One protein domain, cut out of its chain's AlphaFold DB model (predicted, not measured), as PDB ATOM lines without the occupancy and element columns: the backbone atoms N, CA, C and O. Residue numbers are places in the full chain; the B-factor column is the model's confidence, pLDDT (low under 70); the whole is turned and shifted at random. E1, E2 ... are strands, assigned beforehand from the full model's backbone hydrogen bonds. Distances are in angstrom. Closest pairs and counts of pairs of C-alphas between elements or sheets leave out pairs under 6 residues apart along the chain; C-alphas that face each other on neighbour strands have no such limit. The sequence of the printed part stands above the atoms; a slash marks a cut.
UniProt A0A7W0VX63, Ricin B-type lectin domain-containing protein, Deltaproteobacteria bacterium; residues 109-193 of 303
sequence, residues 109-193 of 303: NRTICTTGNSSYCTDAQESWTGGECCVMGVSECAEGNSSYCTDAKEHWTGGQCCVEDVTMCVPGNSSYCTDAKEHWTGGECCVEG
ATOM      1  N   ASN A 109     338.934 361.842 320.221       51.88
ATOM      2  CA  ASN A 109     339.176 361.603 318.781       51.88
ATOM      3  C   ASN A 109     340.194 360.465 318.570       51.88
ATOM      4  O   ASN A 109     340.857 360.362 317.542       51.88
ATOM      5  N   ARG A 110     340.373 359.620 319.594       64.56
ATOM      6  CA  ARG A 110     341.330 358.517 319.574       64.56
ATOM      7  C   ARG A 110     340.816 357.430 318.637       64.56
ATOM      8  O   ARG A 110     339.700 356.950 318.807       64.56
ATOM      9  N   THR A 111     341.648 357.016 317.689       80.56
ATOM     10  CA  THR A 111     341.384 355.824 316.880       80.56
ATOM     11  C   THR A 111     342.124 354.635 317.478       80.56
ATOM     12  O   THR A 111     343.338 354.708 317.678       80.56
ATOM     13  N   ILE A 112     341.415 353.545 317.769       82.44
ATOM     14  CA  ILE A 112     342.024 352.282 318.204       82.44
ATOM     15  C   ILE A 112     341.755 351.221 317.143       82.44
ATOM     16  O   ILE A 112     340.607 350.958 316.795       82.44
ATOM     17  N   CYS A 113     342.824 350.603 316.644       87.56
ATOM     18  CA  CYS A 113     342.753 349.486 315.712       87.56
ATOM     19  C   CYS A 113     343.001 348.175 316.454       87.56
ATOM     20  O   CYS A 113     343.977 348.048 317.191       87.56
ATOM     21  N   THR A 114     342.112 347.203 316.261       86.06
ATOM     22  CA  THR A 114     342.248 345.860 316.836       86.06
ATOM     23  C   THR A 114     342.063 344.804 315.763       86.06
ATOM     24  O   THR A 114     341.340 345.011 314.783       86.06
ATOM     25  N   THR A 115     342.704 343.645 315.936       88.62
ATOM     26  CA  THR A 115     342.434 342.500 315.061       88.62
ATOM     27  C   THR A 115     340.957 342.145 315.148       88.62
ATOM     28  O   THR A 115     340.397 342.004 316.233       88.62
ATOM     29  N   GLY A 116     340.329 341.990 313.989       87.00
ATOM     30  CA  GLY A 116     338.884 341.881 313.927       87.00
ATOM     31  C   GLY A 116     338.387 341.122 312.715       87.00
ATOM     32  O   GLY A 116     339.124 340.419 312.022       87.00
ATOM     33  N   ASN A 117     337.099 341.275 312.448       88.81
ATOM     34  CA  ASN A 117     336.463 340.741 311.259       88.81
ATOM     35  C   ASN A 117     335.677 341.857 310.580       88.81
ATOM     36  O   ASN A 117     334.836 342.501 311.203       88.81
ATOM     37  N   SER A 118     335.914 342.036 309.280       87.88
ATOM     38  CA  SER A 118     335.275 343.069 308.457       87.88
ATOM     39  C   SER A 118     333.747 343.076 308.533       87.88
ATOM     40  O   SER A 118     333.128 344.087 308.244       87.88
ATOM     41  N   SER A 119     333.125 341.949 308.889       91.31
ATOM     42  CA  SER A 119     331.665 341.830 309.009       91.31
ATOM     43  C   SER A 119     331.093 342.558 310.226       91.31
ATOM     44  O   SER A 119     329.893 342.806 310.243       91.31
ATOM     45  N   TYR A 120     331.924 342.844 311.230       88.00
ATOM     46  CA  TYR A 120     331.542 343.602 312.425       88.00
ATOM     47  C   TYR A 120     332.106 345.024 312.423       88.00
ATOM     48  O   TYR A 120     331.753 345.798 313.289       88.00
ATOM     49  N   CYS A 121     332.960 345.355 311.450       86.56
ATOM     50  CA  CYS A 121     333.577 346.666 311.300       86.56
ATOM     51  C   CYS A 121     332.832 347.473 310.234       86.56
ATOM     52  O   CYS A 121     333.272 347.562 309.081       86.56
ATOM     53  N   THR A 122     331.636 347.938 310.570       83.12
ATOM     54  CA  THR A 122     330.681 348.480 309.593       83.12
ATOM     55  C   THR A 122     330.053 349.803 309.993       83.12
ATOM     56  O   THR A 122     329.393 350.423 309.152       83.12
ATOM     57  N   ASP A 123     330.232 350.232 311.238       82.94
ATOM     58  CA  ASP A 123     329.616 351.455 311.726       82.94
ATOM     59  C   ASP A 123     330.335 352.701 311.198       82.94
ATOM     60  O   ASP A 123     331.437 352.654 310.652       82.94
ATOM     61  N   ALA A 124     329.683 353.859 311.320       81.44
ATOM     62  CA  ALA A 124     330.185 355.109 310.745       81.44
ATOM     63  C   ALA A 124     331.519 355.578 311.358       81.44
ATOM     64  O   ALA A 124     332.253 356.326 310.713       81.44
ATOM     65  N   GLN A 125     331.811 355.158 312.591       80.94
ATOM     66  CA  GLN A 125     333.067 355.422 313.299       80.94
ATOM     67  C   GLN A 125     334.114 354.323 313.065       80.94
ATOM     68  O   GLN A 125     335.204 354.394 313.626       80.94
ATOM     69  N   GLU A 126     333.810 353.317 312.245       84.56
ATOM     70  CA  GLU A 126     334.641 352.133 312.063       84.56
ATOM     71  C   GLU A 126     335.253 352.084 310.660       84.56
ATOM     72  O   GLU A 126     334.691 352.561 309.671       84.56
ATOM     73  N   SER A 127     336.450 351.514 310.549       83.12
ATOM     74  CA  SER A 127     337.165 351.373 309.283       83.12
ATOM     75  C   SER A 127     337.972 350.081 309.238       83.12
ATOM     76  O   SER A 127     338.779 349.800 310.121       83.12
ATOM     77  N   TRP A 128     337.777 349.299 308.173       82.12
ATOM     78  CA  TRP A 128     338.484 348.037 307.954       82.12
ATOM     79  C   TRP A 128     339.744 348.231 307.103       82.12
ATOM     80  O   TRP A 128     339.662 348.695 305.963       82.12
ATOM     81  N   THR A 129     340.900 347.802 307.614       82.44
ATOM     82  CA  THR A 129     342.213 347.976 306.953       82.44
ATOM     83  C   THR A 129     342.762 346.701 306.303       82.44
ATOM     84  O   THR A 129     343.887 346.681 305.809       82.44
ATOM     85  N   GLY A 130     341.976 345.621 306.264       72.00
ATOM     86  CA  GLY A 130     342.377 344.336 305.671       72.00
ATOM     87  C   GLY A 130     342.708 343.244 306.691       72.00
ATOM     88  O   GLY A 130     342.608 342.066 306.350       72.00
ATOM     89  N   GLY A 131     343.019 343.615 307.934       80.19
ATOM     90  CA  GLY A 131     343.208 342.685 309.059       80.19
ATOM     91  C   GLY A 131     342.728 343.221 310.409       80.19
ATOM     92  O   GLY A 131     342.580 342.450 311.358       80.19
ATOM     93  N   GLU A 132     342.443 344.518 310.487       87.75
ATOM     94  CA  GLU A 132     342.056 345.198 311.714       87.75
ATOM     95  C   GLU A 132     340.811 346.049 311.483       87.75
ATOM     96  O   GLU A 132     340.576 346.562 310.382       87.75
ATOM     97  N   CYS A 133     340.024 346.187 312.546       85.69
ATOM     98  CA  CYS A 133     338.973 347.181 312.639       85.69
ATOM     99  C   CYS A 133     339.468 348.354 313.479       85.69
ATOM    100  O   CYS A 133     339.828 348.170 314.644       85.69
ATOM    101  N   CYS A 134     339.493 349.535 312.874       87.75
ATOM    102  CA  CYS A 134     339.835 350.790 313.519       87.75
ATOM    103  C   CYS A 134     338.559 351.527 313.903       87.75
ATOM    104  O   CYS A 134     337.759 351.835 313.024       87.75
ATOM    105  N   VAL A 135     338.387 351.808 315.191       85.44
ATOM    106  CA  VAL A 135     337.232 352.529 315.729       85.44
ATOM    107  C   VAL A 135     337.688 353.904 316.197       85.44
ATOM    108  O   VAL A 135     338.648 354.008 316.963       85.44
ATOM    109  N   MET A 136     337.033 354.958 315.719       82.31
ATOM    110  CA  MET A 136     337.273 356.337 316.140       82.31
ATOM    111  C   MET A 136     336.421 356.681 317.359       82.31
ATOM    112  O   MET A 136     335.246 356.336 317.415       82.31
ATOM    113  N   GLY A 137     336.998 357.423 318.297       78.25
ATOM    114  CA  GLY A 137     336.298 357.914 319.479       78.25
ATOM    115  C   GLY A 137     336.200 356.924 320.630       78.25
ATOM    116  O   GLY A 137     335.532 357.197 321.619       78.25
ATOM    117  N   VAL A 138     336.922 355.809 320.567       84.12
ATOM    118  CA  VAL A 138     337.004 354.859 321.682       84.12
ATOM    119  C   VAL A 138     338.213 355.142 322.561       84.12
ATOM    120  O   VAL A 138     339.278 355.558 322.094       84.12
ATOM    121  N   SER A 139     338.050 354.905 323.858       86.38
ATOM    122  CA  SER A 139     339.097 355.147 324.848       86.38
ATOM    123  C   SER A 139     339.849 353.872 325.210       86.38
ATOM    124  O   SER A 139     341.059 353.940 325.416       86.38
ATOM    125  N   GLU A 140     339.199 352.707 325.185       87.62
ATOM    126  CA  GLU A 140     339.843 351.423 325.470       87.62
ATOM    127  C   GLU A 140     339.160 350.269 324.727       87.62
ATOM    128  O   GLU A 140     337.992 350.373 324.359       87.62
ATOM    129  N   CYS A 141     339.888 349.173 324.490       90.88
ATOM    130  CA  CYS A 141     339.336 347.947 323.918       90.88
ATOM    131  C   CYS A 141     339.730 346.747 324.775       90.88
ATOM    132  O   CYS A 141     340.918 346.508 324.994       90.88
ATOM    133  N   ALA A 142     338.739 345.964 325.187       91.44
ATOM    134  CA  ALA A 142     338.921 344.775 326.009       91.44
ATOM    135  C   ALA A 142     338.481 343.512 325.262       91.44
ATOM    136  O   ALA A 142     337.593 343.542 324.403       91.44
ATOM    137  N   GLU A 143     339.111 342.380 325.578       91.50
ATOM    138  CA  GLU A 143     338.625 341.083 325.100       91.50
ATOM    139  C   GLU A 143     337.219 340.816 325.643       91.50
ATOM    140  O   GLU A 143     336.886 341.158 326.779       91.50
ATOM    141  N   GLY A 144     336.373 340.198 324.822       89.06
ATOM    142  CA  GLY A 144     334.966 340.118 325.162       89.06
ATOM    143  C   GLY A 144     334.136 339.218 324.266       89.06
ATOM    144  O   GLY A 144     334.640 338.378 323.519       89.06
ATOM    145  N   ASN A 145     332.824 339.395 324.357       90.81
ATOM    146  CA  ASN A 145     331.852 338.718 323.518       90.81
ATOM    147  C   ASN A 145     330.870 339.738 322.942       90.81
ATOM    148  O   ASN A 145     330.328 340.564 323.673       90.81
ATOM    149  N   SER A 146     330.562 339.606 321.651       91.00
ATOM    150  CA  SER A 146     329.582 340.442 320.953       91.00
ATOM    151  C   SER A 146     328.223 340.536 321.648       91.00
ATOM    152  O   SER A 146     327.510 341.506 321.452       91.00
ATOM    153  N   SER A 147     327.817 339.529 322.434       92.50
ATOM    154  CA  SER A 147     326.539 339.567 323.156       92.50
ATOM    155  C   SER A 147     326.491 340.584 324.294       92.50
ATOM    156  O   SER A 147     325.401 340.861 324.785       92.50
ATOM    157  N   TYR A 148     327.653 341.051 324.753       90.81
ATOM    158  CA  TYR A 148     327.781 342.033 325.827       90.81
ATOM    159  C   TYR A 148     328.303 343.386 325.333       90.81
ATOM    160  O   TYR A 148     328.241 344.342 326.079       90.81
ATOM    161  N   CYS A 149     328.768 343.455 324.084       91.00
ATOM    162  CA  CYS A 149     329.212 344.679 323.428       91.00
ATOM    163  C   CYS A 149     328.077 345.218 322.552       91.00
ATOM    164  O   CYS A 149     328.016 344.930 321.353       91.00
ATOM    165  N   THR A 150     327.094 345.859 323.176       88.31
ATOM    166  CA  THR A 150     325.823 346.218 322.527       88.31
ATOM    167  C   THR A 150     325.320 347.617 322.846       88.31
ATOM    168  O   THR A 150     324.342 348.051 322.228       88.31
ATOM    169  N   ASP A 151     325.933 348.307 323.802       87.69
ATOM    170  CA  ASP A 151     325.534 349.667 324.135       87.69
ATOM    171  C   ASP A 151     325.976 350.664 323.062       87.69
ATOM    172  O   ASP A 151     326.844 350.407 322.235       87.69
ATOM    173  N   ALA A 152     325.362 351.848 323.068       87.94
ATOM    174  CA  ALA A 152     325.607 352.863 322.041       87.94
ATOM    175  C   ALA A 152     327.044 353.416 322.031       87.94
ATOM    176  O   ALA A 152     327.424 354.047 321.053       87.94
ATOM    177  N   LYS A 153     327.792 353.213 323.121       89.88
ATOM    178  CA  LYS A 153     329.206 353.583 323.276       89.88
ATOM    179  C   LYS A 153     330.155 352.405 323.036       89.88
ATOM    180  O   LYS A 153     331.342 352.507 323.331       89.88
ATOM    181  N   GLU A 154     329.634 351.260 322.605       92.06
ATOM    182  CA  GLU A 154     330.370 350.006 322.494       92.06
ATOM    183  C   GLU A 154     330.436 349.545 321.039       92.06
ATOM    184  O   GLU A 154     329.437 349.508 320.325       92.06
ATOM    185  N   HIS A 155     331.631 349.140 320.620       91.75
ATOM    186  CA  HIS A 155     331.948 348.768 319.249       91.75
ATOM    187  C   HIS A 155     332.597 347.391 319.223       91.75
ATOM    188  O   HIS A 155     333.711 347.190 319.720       91.75
ATOM    189  N   TRP A 156     331.897 346.412 318.653       93.56
ATOM    190  CA  TRP A 156     332.404 345.049 318.560       93.56
ATOM    191  C   TRP A 156     333.239 344.863 317.294       93.56
ATOM    192  O   TRP A 156     332.711 344.826 316.190       93.56
ATOM    193  N   THR A 157     334.539 344.617 317.439       91.19
ATOM    194  CA  THR A 157     335.446 344.506 316.283       91.19
ATOM    195  C   THR A 157     335.528 343.100 315.688       91.19
ATOM    196  O   THR A 157     336.164 342.883 314.655       91.19
ATOM    197  N   GLY A 158     334.887 342.108 316.312       87.50
ATOM    198  CA  GLY A 158     335.016 340.688 315.959       87.50
ATOM    199  C   GLY A 158     335.893 339.881 316.915       87.50
ATOM    200  O   GLY A 158     335.792 338.653 316.918       87.50
ATOM    201  N   GLY A 159     336.705 340.551 317.733       87.19
ATOM    202  CA  GLY A 159     337.514 339.930 318.788       87.19
ATOM    203  C   GLY A 159     337.534 340.719 320.096       87.19
ATOM    204  O   GLY A 159     337.695 340.121 321.159       87.19
ATOM    205  N   GLN A 160     337.327 342.036 320.033       93.50
ATOM    206  CA  GLN A 160     337.331 342.921 321.193       93.50
ATOM    207  C   GLN A 160     336.102 343.831 321.188       93.50
ATOM    208  O   GLN A 160     335.517 344.103 320.138       93.50
ATOM    209  N   CYS A 161     335.723 344.285 322.380       94.50
ATOM    210  CA  CYS A 161     334.754 345.352 322.569       94.50
ATOM    211  C   CYS A 161     335.502 346.647 322.873       94.50
ATOM    212  O   CYS A 161     336.212 346.724 323.878       94.50
ATOM    213  N   CYS A 162     335.369 347.632 321.993       92.38
ATOM    214  CA  CYS A 162     335.951 348.954 322.151       92.38
ATOM    215  C   CYS A 162     334.903 349.918 322.701       92.38
ATOM    216  O   CYS A 162     333.808 349.995 322.151       92.38
ATOM    217  N   VAL A 163     335.230 350.633 323.774       91.94
ATOM    218  CA  VAL A 163     334.269 351.452 324.520       91.94
ATOM    219  C   VAL A 163     334.707 352.915 324.532       91.94
ATOM    220  O   VAL A 163     335.888 353.233 324.719       91.94
ATOM    221  N   GLU A 164     333.761 353.821 324.305       90.31
ATOM    222  CA  GLU A 164     333.966 355.265 324.433       90.31
ATOM    223  C   GLU A 164     334.054 355.687 325.916       90.31
ATOM    224  O   GLU A 164     333.447 355.073 326.783       90.31
ATOM    225  N   ASP A 165     334.808 356.750 326.211       87.56
ATOM    226  CA  ASP A 165     334.867 357.446 327.516       87.56
ATOM    227  C   ASP A 165     335.274 356.627 328.761       87.56
ATOM    228  O   ASP A 165     335.286 357.157 329.878       87.56
ATOM    229  N   VAL A 166     335.660 355.363 328.596       87.69
ATOM    230  CA  VAL A 166     336.200 354.537 329.684       87.69
ATOM    231  C   VAL A 166     337.655 354.888 329.983       87.69
ATOM    232  O   VAL A 166     338.433 355.206 329.082       87.69
ATOM    233  N   THR A 167     338.037 354.815 331.258       87.88
ATOM    234  CA  THR A 167     339.421 355.092 331.683       87.88
ATOM    235  C   THR A 167     340.206 353.820 331.984       87.88
ATOM    236  O   THR A 167     341.437 353.839 331.939       87.88
ATOM    237  N   MET A 168     339.514 352.753 332.387       88.00
ATOM    238  CA  MET A 168     340.151 351.509 332.796       88.00
ATOM    239  C   MET A 168     339.202 350.328 332.623       88.00
ATOM    240  O   MET A 168     338.041 350.409 333.028       88.00
ATOM    241  N   CYS A 169     339.727 349.219 332.111       92.94
ATOM    242  CA  CYS A 169     339.074 347.913 332.118       92.94
ATOM    243  C   CYS A 169     339.766 346.977 333.112       92.94
ATOM    244  O   CYS A 169     340.993 346.877 333.128       92.94
ATOM    245  N   VAL A 170     338.982 346.288 333.946       93.50
ATOM    246  CA  VAL A 170     339.506 345.286 334.884       93.50
ATOM    247  C   VAL A 170     338.702 343.987 334.847       93.50
ATOM    248  O   VAL A 170     337.484 344.020 334.641       93.50
ATOM    249  N   PRO A 171     339.333 342.826 335.098       93.94
ATOM    250  CA  PRO A 171     338.618 341.566 335.239       93.94
ATOM    251  C   PRO A 171     337.542 341.643 336.321       93.94
ATOM    252  O   PRO A 171     337.756 342.182 337.408       93.94
ATOM    253  N   GLY A 172     336.385 341.049 336.044       91.31
ATOM    254  CA  GLY A 172     335.238 341.198 336.926       91.31
ATOM    255  C   GLY A 172     334.141 340.169 336.716       91.31
ATOM    256  O   GLY A 172     334.353 339.076 336.189       91.31
ATOM    257  N   ASN A 173     332.944 340.521 337.167       92.12
ATOM    258  CA  ASN A 173     331.738 339.736 336.965       92.12
ATOM    259  C   ASN A 173     330.602 340.647 336.503       92.12
ATOM    260  O   ASN A 173     330.320 341.667 337.131       92.12
ATOM    261  N   SER A 174     329.898 340.216 335.457       92.56
ATOM    262  CA  SER A 174     328.767 340.933 334.868       92.56
ATOM    263  C   SER A 174     327.684 341.334 335.871       92.56
ATOM    264  O   SER A 174     326.966 342.290 335.636       92.56
ATOM    265  N   SER A 175     327.516 340.605 336.983       93.38
ATOM    266  CA  SER A 175     326.510 340.951 337.996       93.38
ATOM    267  C   SER A 175     326.835 342.210 338.796       93.38
ATOM    268  O   SER A 175     325.964 342.685 339.518       93.38
ATOM    269  N   TYR A 176     328.084 342.675 338.741       91.88
ATOM    270  CA  TYR A 176     328.548 343.870 339.443       91.88
ATOM    271  C   TYR A 176     328.944 345.006 338.498       91.88
ATOM    272  O   TYR A 176     329.154 346.106 338.970       91.88
ATOM    273  N   CYS A 177     329.023 344.738 337.193       91.75
ATOM    274  CA  CYS A 177     329.299 345.728 336.160       91.75
ATOM    275  C   CYS A 177     327.977 346.135 335.502       91.75
ATOM    276  O   CYS A 177     327.584 345.568 334.480       91.75
ATOM    277  N   THR A 178     327.214 346.990 336.177       89.25
ATOM    278  CA  THR A 178     325.818 347.285 335.812       89.25
ATOM    279  C   THR A 178     325.429 348.750 335.939       89.25
ATOM    280  O   THR A 178     324.316 349.114 335.548       89.25
ATOM    281  N   ASP A 179     326.290 349.582 336.518       88.31
ATOM    282  CA  ASP A 179     326.009 351.003 336.648       88.31
ATOM    283  C   ASP A 179     326.121 351.716 335.296       88.31
ATOM    284  O   ASP A 179     326.721 351.235 334.343       88.31
ATOM    285  N   ALA A 180     325.552 352.918 335.206       88.81
ATOM    286  CA  ALA A 180     325.495 353.671 333.949       88.81
ATOM    287  C   ALA A 180     326.867 354.094 333.384       88.81
ATOM    288  O   ALA A 180     326.921 354.574 332.258       88.81
ATOM    289  N   LYS A 181     327.933 353.980 334.183       91.44
ATOM    290  CA  LYS A 181     329.329 354.260 333.817       91.44
ATOM    291  C   LYS A 181     330.154 352.980 333.637       91.44
ATOM    292  O   LYS A 181     331.377 353.051 333.551       91.44
ATOM    293  N   GLU A 182     329.510 351.820 333.693       92.94
ATOM    294  CA  GLU A 182     330.147 350.510 333.695       92.94
ATOM    295  C   GLU A 182     329.726 349.727 332.454       92.94
ATOM    296  O   GLU A 182     328.542 349.596 332.149       92.94
ATOM    297  N   HIS A 183     330.718 349.172 331.768       93.69
ATOM    298  CA  HIS A 183     330.565 348.479 330.498       93.69
ATOM    299  C   HIS A 183     331.134 347.074 330.620       93.69
ATOM    300  O   HIS A 183     332.348 346.878 330.742       93.69
ATOM    301  N   TRP A 184     330.255 346.073 330.634       94.81
ATOM    302  CA  TRP A 184     330.675 344.681 330.712       94.81
ATOM    303  C   TRP A 184     330.992 344.152 329.319       94.81
ATOM    304  O   TRP A 184     330.094 343.929 328.520       94.81
ATOM    305  N   THR A 185     332.255 343.842 329.038       93.19
ATOM    306  CA  THR A 185     332.661 343.394 327.694       93.19
ATOM    307  C   THR A 185     332.502 341.889 327.485       93.19
ATOM    308  O   THR A 185     332.561 341.399 326.357       93.19
ATOM    309  N   GLY A 186     332.276 341.117 328.551       89.50
ATOM    310  CA  GLY A 186     332.223 339.650 328.524       89.50
ATOM    311  C   GLY A 186     333.334 338.973 329.325       89.50
ATOM    312  O   GLY A 186     333.157 337.825 329.737       89.50
ATOM    313  N   GLY A 187     334.435 339.682 329.574       88.25
ATOM    314  CA  GLY A 187     335.527 339.245 330.451       88.25
ATOM    315  C   GLY A 187     335.964 340.314 331.451       88.25
ATOM    316  O   GLY A 187     336.414 339.977 332.549       88.25
ATOM    317  N   GLU A 188     335.772 341.585 331.104       94.81
ATOM    318  CA  GLU A 188     336.206 342.732 331.893       94.81
ATOM    319  C   GLU A 188     335.059 343.727 332.085       94.81
ATOM    320  O   GLU A 188     334.115 343.785 331.295       94.81
ATOM    321  N   CYS A 189     335.143 344.489 333.171       95.19
ATOM    322  CA  CYS A 189     334.311 345.650 333.424       95.19
ATOM    323  C   CYS A 189     335.130 346.907 333.136       95.19
ATOM    324  O   CYS A 189     336.122 347.164 333.823       95.19
ATOM    325  N   CYS A 190     334.727 347.662 332.120       94.44
ATOM    326  CA  CYS A 190     335.324 348.942 331.769       94.44
ATOM    327  C   CYS A 190     334.532 350.071 332.421       94.44
ATOM    328  O   CYS A 190     333.313 350.122 332.282       94.44
ATOM    329  N   VAL A 191     335.210 350.957 333.148       93.69
ATOM    330  CA  VAL A 191     334.550 351.990 333.957       93.69
ATOM    331  C   VAL A 191     334.986 353.386 333.515       93.69
ATOM    332  O   VAL A 191     336.176 353.657 333.316       93.69
ATOM    333  N   GLU A 192     334.020 354.288 333.360       91.94
ATOM    334  CA  GLU A 192     334.268 355.701 333.061       91.94
ATOM    335  C   GLU A 192     334.810 356.450 334.290       91.94
ATOM    336  O   GLU A 192     334.356 356.252 335.415       91.94
ATOM    337  N   GLY A 193     335.769 357.361 334.089       86.44
ATOM    338  CA  GLY A 193     336.186 358.336 335.111       86.44
ATOM    339  C   GLY A 193     336.990 357.789 336.300       86.44
ATOM    340  O   GLY A 193     337.532 358.579 337.083       86.44
TER     341      GLY A 193
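AT A GLANCE: This is residues 109 to 193 of the 303 residues of the protein "Ricin B-type lectin domain-containing protein" of Deltaproteobacteria bacterium (UniProt A0A7W0VX63). Three small three-stranded sheets are stacked face to face in a row, with E4, E6 and E5 making the middle slab, E1, E3 and E2 the slab at one end, and E7, E9 and E8 the slab at the other. In each slab the strand that comes last in the chain lies in the middle, paired with the other two, and a ten-residue loop joins the first two. The printed part has 85 residues, with no named helix and nine named strands, E1 to E9 in order along the chain; the sheets, in the orders E1 - E3 - E2, E4 - E6 - E5 and E7 - E9 - E8, are antiparallel throughout. The class is all strand, though under half of the residues, 38 of 85, are in named elements. The whole is compact, with a radius of gyration of the C-alphas of 11.7 A, yet elongated, spanning 36 by 23 by 18 A.

HOW THE PARTS SIT: Look first at E7, residues 166 to 171, and its antiparallel neighbour E9, residues 188 to 192, where N 189 and O 170 are 2.8 A apart, within hydrogen-bond range. On the other side of E9 is E8, residues 182 to 184, with N 183 and O 190 at 2.8 A; E8 and E9 form a hairpin. The next sheet of this stack of sheets, three sheets face to face in turn, has E6, residues 160 to 163, as its inner strand. Its edge strands are E4, residues 140 to 143, with N 142 and O 161 at 2.9 A, and E5, residues 154 to 156, with N 155 and O 162 at 2.8 A; E5 and E6 form a hairpin. These two sheets face each other at 9.4 A centre to centre, with planes 27 degrees apart; the closest C-alphas of E4 and E7 are those of Glu 140 and Val 166, 6.4 A apart. In the third sheet, find E1, residues 111 to 115, beside E3, residues 132 to 136, with N 133 and O 114 at 2.8 A. E2, residues 126 to 128, forms a hairpin with E3, with N 127 and O 134 at 2.8 A. This sheet faces E4, E6 and E5 at 9.8 A, with planes 15 degrees apart; the closest C-alphas of E1 and E6 are those of Thr 114 and Gln 160, 7.2 A apart. E1 and E9 are apart.

IN THESE COORDINATES: Find C-alpha 111 at (341.384, 355.824, 316.880), where E1 begins; it runs 13.5 A. E2 is 7.0 A long, E3 12.9 A, E4 10.4 A, E5 6.6 A and E6 9.7 A. E7, the longest strand by residues, begins with C-alpha 166 at (336.200, 354.537, 329.684) and runs 14.3 A. E8 is 6.6 A long, and E9 runs 13.2 A to C-alpha 192 at (334.268, 355.701, 333.061).

THE WHOLE: The two C-alphas farthest apart are those of Gly 130 and Tyr 176, at 36.5 A. The printed part has no cut and no long link. Mean pLDDT of the printed part is 88.0; look for low confidence, under 70, at residues 109 to 110.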